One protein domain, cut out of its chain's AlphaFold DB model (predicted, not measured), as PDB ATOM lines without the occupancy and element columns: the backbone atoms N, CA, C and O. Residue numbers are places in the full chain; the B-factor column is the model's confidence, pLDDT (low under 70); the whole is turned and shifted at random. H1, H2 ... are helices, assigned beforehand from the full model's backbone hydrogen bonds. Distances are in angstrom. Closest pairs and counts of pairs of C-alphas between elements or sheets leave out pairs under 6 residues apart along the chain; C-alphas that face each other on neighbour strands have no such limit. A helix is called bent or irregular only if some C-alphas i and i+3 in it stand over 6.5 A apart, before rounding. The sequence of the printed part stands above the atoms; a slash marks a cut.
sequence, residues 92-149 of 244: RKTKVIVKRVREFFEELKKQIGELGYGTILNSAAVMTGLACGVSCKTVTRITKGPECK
ATOM      1  N   ARG A  92     -52.055  18.467  -7.137       84.81
ATOM      2  CA  ARG A  92     -52.264  19.929  -7.145       84.81
ATOM      3  C   ARG A  92     -53.391  20.364  -6.204       84.81
ATOM      4  O   ARG A  92     -53.215  21.326  -5.465       84.81
ATOM      5  N   LYS A  93     -54.516  19.637  -6.199       87.69
ATOM      6  CA  LYS A  93     -55.662  19.908  -5.314       87.69
ATOM      7  C   LYS A  93     -55.272  19.790  -3.836       87.69
ATOM      8  O   LYS A  93     -55.521  20.709  -3.065       87.69
ATOM      9  N   THR A  94     -54.573  18.718  -3.460       89.19
ATOM     10  CA  THR A  94     -54.108  18.494  -2.082       89.19
ATOM     11  C   THR A  94     -53.149  19.585  -1.617       89.19
ATOM     12  O   THR A  94     -53.284  20.084  -0.504       89.19
ATOM     13  N   LYS A  95     -52.217  20.021  -2.476       90.50
ATOM     14  CA  LYS A  95     -51.309  21.140  -2.163       90.50
ATOM     15  C   LYS A  95     -52.072  22.431  -1.851       90.50
ATOM     16  O   LYS A  95     -51.703  23.131  -0.913       90.50
ATOM     17  N   VAL A  96     -53.135  22.729  -2.604       89.56
ATOM     18  CA  VAL A  96     -53.991  23.900  -2.352       89.56
ATOM     19  C   VAL A  96     -54.685  23.785  -0.997       89.56
ATOM     20  O   VAL A  96     -54.636  24.738  -0.229       89.56
ATOM     21  N   ILE A  97     -55.265  22.625  -0.673       92.50
ATOM     22  CA  ILE A  97     -55.928  22.401   0.623       92.50
ATOM     23  C   ILE A  97     -54.940  22.610   1.774       92.50
ATOM     24  O   ILE A  97     -55.209  23.409   2.665       92.50
ATOM     25  N   VAL A  98     -53.763  21.974   1.721       92.44
ATOM     26  CA  VAL A  98     -52.723  22.130   2.756       92.44
ATOM     27  C   VAL A  98     -52.313  23.598   2.916       92.44
ATOM     28  O   VAL A  98     -52.117  24.062   4.036       92.44
ATOM     29  N   LYS A  99     -52.224  24.355   1.814       92.00
ATOM     30  CA  LYS A  99     -51.924  25.790   1.867       92.00
ATOM     31  C   LYS A  99     -53.037  26.583   2.562       92.00
ATOM     32  O   LYS A  99     -52.729  27.386   3.434       92.00
ATOM     33  N   ARG A 100     -54.309  26.334   2.230       94.00
ATOM     34  CA  ARG A 100     -55.460  27.010   2.864       94.00
ATOM     35  C   ARG A 100     -55.565  26.710   4.355       94.00
ATOM     36  O   ARG A 100     -55.786  27.618   5.143       94.00
ATOM     37  N   VAL A 101     -55.352  25.455   4.743       94.62
ATOM     38  CA  VAL A 101     -55.331  25.063   6.160       94.62
ATOM     39  C   VAL A 101     -54.185  25.761   6.894       94.62
ATOM     40  O   VAL A 101     -54.370  26.225   8.016       94.62
ATOM     41  N   ARG A 102     -53.022  25.921   6.250       93.94
ATOM     42  CA  ARG A 102     -51.935  26.717   6.826       93.94
ATOM     43  C   ARG A 102     -52.320  28.178   7.011       93.94
ATOM     44  O   ARG A 102     -52.088  28.707   8.089       93.94
ATOM     45  N   GLU A 103     -52.891  28.813   5.992       93.12
ATOM     46  CA  GLU A 103     -53.359  30.205   6.071       93.12
ATOM     47  C   GLU A 103     -54.340  30.397   7.238       93.12
ATOM     48  O   GLU A 103     -54.189  31.338   8.010       93.12
ATOM     49  N   PHE A 104     -55.269  29.455   7.434       95.38
ATOM     50  CA  PHE A 104     -56.178  29.451   8.581       95.38
ATOM     51  C   PHE A 104     -55.432  29.443   9.924       95.38
ATOM     52  O   PHE A 104     -55.726  30.254  10.799       95.38
ATOM     53  N   PHE A 105     -54.440  28.564  10.095       94.69
ATOM     54  CA  PHE A 105     -53.683  28.504  11.348       94.69
ATOM     55  C   PHE A 105     -52.733  29.690  11.554       94.69
ATOM     56  O   PHE A 105     -52.454  30.036  12.700       94.69
ATOM     57  N   GLU A 106     -52.241  30.326  10.488       93.38
ATOM     58  CA  GLU A 106     -51.483  31.581  10.602       93.38
ATOM     59  C   GLU A 106     -52.393  32.727  11.073       93.38
ATOM     60  O   GLU A 106     -51.992  33.504  11.939       93.38
ATOM     61  N   GLU A 107     -53.633  32.805  10.580       93.25
ATOM     62  CA  GLU A 107     -54.599  33.806  11.052       93.25
ATOM     63  C   GLU A 107     -55.022  33.535  12.502       93.25
ATOM     64  O   GLU A 107     -55.025  34.449  13.323       93.25
ATOM     65  N   LEU A 108     -55.269  32.270  12.861       91.94
ATOM     66  CA  LEU A 108     -55.544  31.884  14.248       91.94
ATOM     67  C   LEU A 108     -54.389  32.284  15.177       91.94
ATOM     68  O   LEU A 108     -54.606  32.878  16.231       91.94
ATOM     69  N   LYS A 109     -53.145  32.007  14.772       92.19
ATOM     70  CA  LYS A 109     -51.950  32.426  15.511       92.19
ATOM     71  C   LYS A 109     -51.897  33.944  15.675       92.19
ATOM     72  O   LYS A 109     -51.564  34.423  16.756       92.19
ATOM     73  N   LYS A 110     -52.213  34.702  14.625       91.00
ATOM     74  CA  LYS A 110     -52.223  36.168  14.652       91.00
ATOM     75  C   LYS A 110     -53.277  36.715  15.619       91.00
ATOM     76  O   LYS A 110     -52.973  37.650  16.350       91.00
ATOM     77  N   GLN A 111     -54.465  36.114  15.658       91.25
ATOM     78  CA  GLN A 111     -55.540  36.492  16.582       91.25
ATOM     79  C   GLN A 111     -55.196  36.185  18.043       91.25
ATOM     80  O   GLN A 111     -55.465  36.998  18.923       91.25
ATOM     81  N   ILE A 112     -54.570  35.036  18.308       88.19
ATOM     82  CA  ILE A 112     -54.102  34.668  19.654       88.19
ATOM     83  C   ILE A 112     -52.915  35.553  20.080       88.19
ATOM     84  O   ILE A 112     -52.732  35.851  21.264       88.19
ATOM     85  N   GLY A 113     -52.093  35.967  19.115       85.62
ATOM     86  CA  GLY A 113     -50.934  36.814  19.332       85.62
ATOM     87  C   GLY A 113     -49.947  36.188  20.313       85.62
ATOM     88  O   GLY A 113     -49.663  34.988  20.299       85.62
ATOM     89  N   GLU A 114     -49.420  37.016  21.206       84.62
ATOM     90  CA  GLU A 114     -48.370  36.603  22.132       84.62
ATOM     91  C   GLU A 114     -48.859  35.660  23.247       84.62
ATOM     92  O   GLU A 114     -48.052  35.030  23.931       84.62
ATOM     93  N   LEU A 115     -50.174  35.518  23.435       80.56
ATOM     94  CA  LEU A 115     -50.736  34.567  24.400       80.56
ATOM     95  C   LEU A 115     -50.484  33.114  23.986       80.56
ATOM     96  O   LEU A 115     -50.468  32.220  24.829       80.56
ATOM     97  N   GLY A 116     -50.256  32.881  22.692       80.25
ATOM     98  CA  GLY A 116     -49.996  31.560  22.136       80.25
ATOM     99  C   GLY A 116     -48.559  31.088  22.339       80.25
ATOM    100  O   GLY A 116     -48.285  29.911  22.095       80.25
ATOM    101  N   TYR A 117     -47.633  31.955  22.772       82.81
ATOM    102  CA  TYR A 117     -46.226  31.583  22.947       82.81
ATOM    103  C   TYR A 117     -46.065  30.382  23.885       82.81
ATOM    104  O   TYR A 117     -46.701  30.285  24.931       82.81
ATOM    105  N   GLY A 118     -45.201  29.447  23.484       80.69
ATOM    106  CA  GLY A 118     -44.973  28.196  24.210       80.69
ATOM    107  C   GLY A 118     -46.047  27.123  23.997       80.69
ATOM    108  O   GLY A 118     -45.892  26.023  24.513       80.69
ATOM    109  N   THR A 119     -47.099  27.396  23.220       87.50
ATOM    110  CA  THR A 119     -48.127  26.404  22.868       87.50
ATOM    111  C   THR A 119     -47.997  25.947  21.418       87.50
ATOM    112  O   THR A 119     -47.379  26.612  20.579       87.50
ATOM    113  N   ILE A 120     -48.650  24.832  21.089       89.25
ATOM    114  CA  ILE A 120     -48.720  24.327  19.714       89.25
ATOM    115  C   ILE A 120     -49.418  25.295  18.745       89.25
ATOM    116  O   ILE A 120     -49.099  25.313  17.555       89.25
ATOM    117  N   LEU A 121     -50.291  26.167  19.260       88.56
ATOM    118  CA  LEU A 121     -51.017  27.179  18.486       88.56
ATOM    119  C   LEU A 121     -50.086  28.266  17.924       88.56
ATOM    120  O   LEU A 121     -50.415  28.905  16.929       88.56
ATOM    121  N   ASN A 122     -48.884  28.431  18.488       90.06
ATOM    122  CA  ASN A 122     -47.864  29.333  17.943       90.06
ATOM    123  C   ASN A 122     -47.154  28.766  16.697       90.06
ATOM    124  O   ASN A 122     -46.345  29.454  16.065       90.06
ATOM    125  N   SER A 123     -47.429  27.515  16.321       91.19
ATOM    126  CA  SER A 123     -46.819  26.864  15.166       91.19
ATOM    127  C   SER A 123     -47.872  26.428  14.154       91.19
ATOM    128  O   SER A 123     -48.323  25.280  14.135       91.19
ATOM    129  N   ALA A 124     -48.210  27.337  13.239       92.62
ATOM    130  CA  ALA A 124     -49.153  27.059  12.162       92.62
ATOM    131  C   ALA A 124     -48.725  25.860  11.301       92.62
ATOM    132  O   ALA A 124     -49.558  25.054  10.896       92.62
ATOM    133  N   ALA A 125     -47.421  25.685  11.059       91.69
ATOM    134  CA  ALA A 125     -46.901  24.557  10.286       91.69
ATOM    135  C   ALA A 125     -47.129  23.203  10.980       91.69
ATOM    136  O   ALA A 125     -47.479  22.228  10.313       91.69
ATOM    137  N   VAL A 126     -46.961  23.145  12.306       91.88
ATOM    138  CA  VAL A 126     -47.210  21.930  13.096       91.88
ATOM    139  C   VAL A 126     -48.705  21.630  13.144       91.88
ATOM    140  O   VAL A 126     -49.098  20.513  12.823       91.88
ATOM    141  N   MET A 127     -49.538  22.633  13.439       93.62
ATOM    142  CA  MET A 127     -51.000  22.489  13.443       93.62
ATOM    143  C   MET A 127     -51.540  22.023  12.087       93.62
ATOM    144  O   MET A 127     -52.347  21.103  12.020       93.62
ATOM    145  N   THR A 128     -51.023  22.587  10.993       94.25
ATOM    146  CA  THR A 128     -51.368  22.156   9.630       94.25
ATOM    147  C   THR A 128     -50.947  20.715   9.377       94.25
ATOM    148  O   THR A 128     -51.698  19.949   8.781       94.25
ATOM    149  N   GLY A 129     -49.741  20.337   9.808       92.00
ATOM    150  CA  GLY A 129     -49.243  18.976   9.646       92.00
ATOM    151  C   GLY A 129     -50.146  17.957  10.333       92.00
ATOM    152  O   GLY A 129     -50.522  16.960   9.721       92.00
ATOM    153  N   LEU A 130     -50.560  18.259  11.563       91.50
ATOM    154  CA  LEU A 130     -51.478  17.427  12.339       91.50
ATOM    155  C   LEU A 130     -52.866  17.360  11.698       91.50
ATOM    156  O   LEU A 130     -53.374  16.268  11.462       91.50
ATOM    157  N   ALA A 131     -53.447  18.506  11.337       91.31
ATOM    158  CA  ALA A 131     -54.786  18.574  10.751       91.31
ATOM    159  C   ALA A 131     -54.877  17.889   9.378       91.31
ATOM    160  O   ALA A 131     -55.883  17.262   9.057       91.31
ATOM    161  N   CYS A 132     -53.834  18.005   8.553       89.69
ATOM    162  CA  CYS A 132     -53.805  17.418   7.214       89.69
ATOM    163  C   CYS A 132     -53.157  16.024   7.162       89.69
ATOM    164  O   CYS A 132     -53.053  15.465   6.071       89.69
ATOM    165  N   GLY A 133     -52.673  15.477   8.284       89.12
ATOM    166  CA  GLY A 133     -51.988  14.180   8.317       89.12
ATOM    167  C   GLY A 133     -50.691  14.143   7.494       89.12
ATOM    168  O   GLY A 133     -50.356  13.124   6.888       89.12
ATOM    169  N   VAL A 134     -49.962  15.260   7.422       88.38
ATOM    170  CA  VAL A 134     -48.711  15.386   6.657       88.38
ATOM    171  C   VAL A 134     -47.567  15.863   7.543       88.38
ATOM    172  O   VAL A 134     -47.756  16.571   8.526       88.38
ATOM    173  N   SER A 135     -46.330  15.525   7.177       87.31
ATOM    174  CA  SER A 135     -45.175  15.989   7.948       87.31
ATOM    175  C   SER A 135     -45.011  17.511   7.870       87.31
ATOM    176  O   SER A 135     -45.221  18.122   6.818       87.31
ATOM    177  N   CYS A 136     -44.530  18.134   8.950       86.69
ATOM    178  CA  CYS A 136     -44.226  19.572   8.984       86.69
ATOM    179  C   CYS A 136     -43.241  19.991   7.865       86.69
ATOM    180  O   CYS A 136     -43.392  21.041   7.232       86.69
ATOM    181  N   LYS A 137     -42.284  19.112   7.520       85.69
ATOM    182  CA  LYS A 137     -41.385  19.291   6.365       85.69
ATOM    183  C   LYS A 137     -42.160  19.410   5.048       85.69
ATOM    184  O   LYS A 137     -41.837  20.251   4.213       85.69
ATOM    185  N   THR A 138     -43.209  18.606   4.872       87.00
ATOM    186  CA  THR A 138     -44.073  18.644   3.684       87.00
ATOM    187  C   THR A 138     -44.855  19.951   3.605       87.00
ATOM    188  O   THR A 138     -44.858  20.576   2.547       87.00
ATOM    189  N   VAL A 139     -45.439  20.408   4.717       89.50
ATOM    190  CA  VAL A 139     -46.138  21.707   4.798       89.50
ATOM    191  C   VAL A 139     -45.202  22.854   4.413       89.50
ATOM    192  O   VAL A 139     -45.527  23.688   3.564       89.50
ATOM    193  N   THR A 140     -43.997  22.858   4.984       87.75
ATOM    194  CA  THR A 140     -42.979  23.884   4.718       87.75
ATOM    195  C   THR A 140     -42.544  23.874   3.252       87.75
ATOM    196  O   THR A 140     -42.423  24.924   2.629       87.75
ATOM    197  N   ARG A 141     -42.365  22.692   2.653       85.25
ATOM    198  CA  ARG A 141     -41.988  22.558   1.238       85.25
ATOM    199  C   ARG A 141     -43.085  23.039   0.288       85.25
ATOM    200  O   ARG A 141     -42.776  23.696  -0.697       85.25
ATOM    201  N   ILE A 142     -44.351  22.723   0.567       85.00
ATOM    202  CA  ILE A 142     -45.487  23.156  -0.272       85.00
ATOM    203  C   ILE A 142     -45.596  24.678  -0.303       85.00
ATOM    204  O   ILE A 142     -45.935  25.248  -1.331       85.00
ATOM    205  N   THR A 143     -45.289  25.319   0.818       72.81
ATOM    206  CA  THR A 143     -45.461  26.763   0.996       72.81
ATOM    207  C   THR A 143     -44.241  27.586   0.594       72.81
ATOM    208  O   THR A 143     -44.389  28.762   0.286       72.81
ATOM    209  N   LYS A 144     -43.045  26.984   0.563       70.25
ATOM    210  CA  LYS A 144     -41.820  27.602   0.019       70.25
ATOM    211  C   LYS A 144     -41.599  27.327  -1.471       70.25
ATOM    212  O   LYS A 144     -40.707  27.927  -2.063       70.25
ATOM    213  N   GLY A 145     -42.339  26.390  -2.062       58.19
ATOM    214  CA  GLY A 145     -42.181  26.047  -3.473       58.19
ATOM    215  C   GLY A 145     -42.456  27.250  -4.385       58.19
ATOM    216  O   GLY A 145     -43.210  28.142  -3.989       58.19
ATOM    217  N   PRO A 146     -41.881  27.280  -5.603       47.59
ATOM    218  CA  PRO A 146     -42.242  28.265  -6.609       47.59
ATOM    219  C   PRO A 146     -43.715  28.050  -6.928       47.59
ATOM    220  O   PRO A 146     -44.110  27.138  -7.656       47.59
ATOM    221  N   GLU A 147     -44.565  28.834  -6.284       51.47
ATOM    222  CA  GLU A 147     -45.969  28.840  -6.606       51.47
ATOM    223  C   GLU A 147     -46.075  29.208  -8.084       51.47
ATOM    224  O   GLU A 147     -45.524  30.223  -8.515       51.47
ATOM    225  N   CYS A 148     -46.840  28.440  -8.863       43.84
ATOM    226  CA  CYS A 148     -47.572  29.024  -9.980       43.84
ATOM    227  C   CYS A 148     -48.500  30.080  -9.363       43.84
ATOM    228  O   CYS A 148     -49.681  29.811  -9.123       43.84
ATOM    229  N   LYS A 149     -47.943  31.242  -9.009       44.00
ATOM    230  CA  LYS A 149     -48.657  32.395  -8.493       44.00
ATOM    231  C   LYS A 149     -49.648  32.750  -9.585       44.00
ATOM    232  O   LYS A 149     -49.296  33.396 -10.568       44.00
TER     233      LYS A 149
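This is residues 92 to 149 of the 244 residues of an uncharacterized protein of Necator americanus (UniProt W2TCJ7). One long helix, H1, makes the long axis, and two short helices, H2 and H3, pack on one side of it, H2 along residues 98 to 109 and H3 along residues 95 to 102. At the other end of H1, near residue 116, the chain folds back toward H2, and residues 144 to 149, of which 144 belongs to H3, stick out as a free tail. The printed part has 58 residues with three named helices in the order H1, H2, H3 and no named strand, and its class is all helix. It is compact, with a radius of gyration of the C-alphas of 11.5 A, and elongated in outline, spanning 34 by 22 by 15 A.

H1 is residues 92 to 116, 31.6 A from first to last C-alpha, beginning at C-alpha 92 (-52.264, 19.929, -7.145). It has a kink of 57 degrees near residue 110 and is irregular, with C-alphas 111 and 114 9.1 A apart. H2 is residues 124 to 132, 11.8 A long. H3 is residues 136 to 144, 12.3 A long, ending at C-alpha 144 (-41.820, 27.602, 0.019).

H1 touches H2 at a steep tilt of 48 degrees, opposite ways; their closest C-alphas, of Phe 105 and Ala 124, are 4.8 A apart. H1 touches H3 about perpendicular, at 77 degrees; their closest C-alphas, of Lys 95 and Ile 142, are 6.4 A apart. H2 touches H3, opposite ways, at a steep tilt of 69 degrees, only just short of perpendicular; their closest C-alphas, of Gly 129 and Cys 136, are 5.1 A apart. The helix packing is mostly crossed, with no touching pair at a shallow tilt. Every O i to N i+4 pair is within hydrogen-bond range in H2 and H3, and 18 of 21 are in H1.

The two C-alphas farthest apart, of Leu 115 and Cys 148, are 35.0 A apart. The printed part has no cut. The link from H1 to H2 is short and that from H2 to H3 tight. Mean pLDDT of the printed part is 85.4, and residues 145 to 149 are under 70.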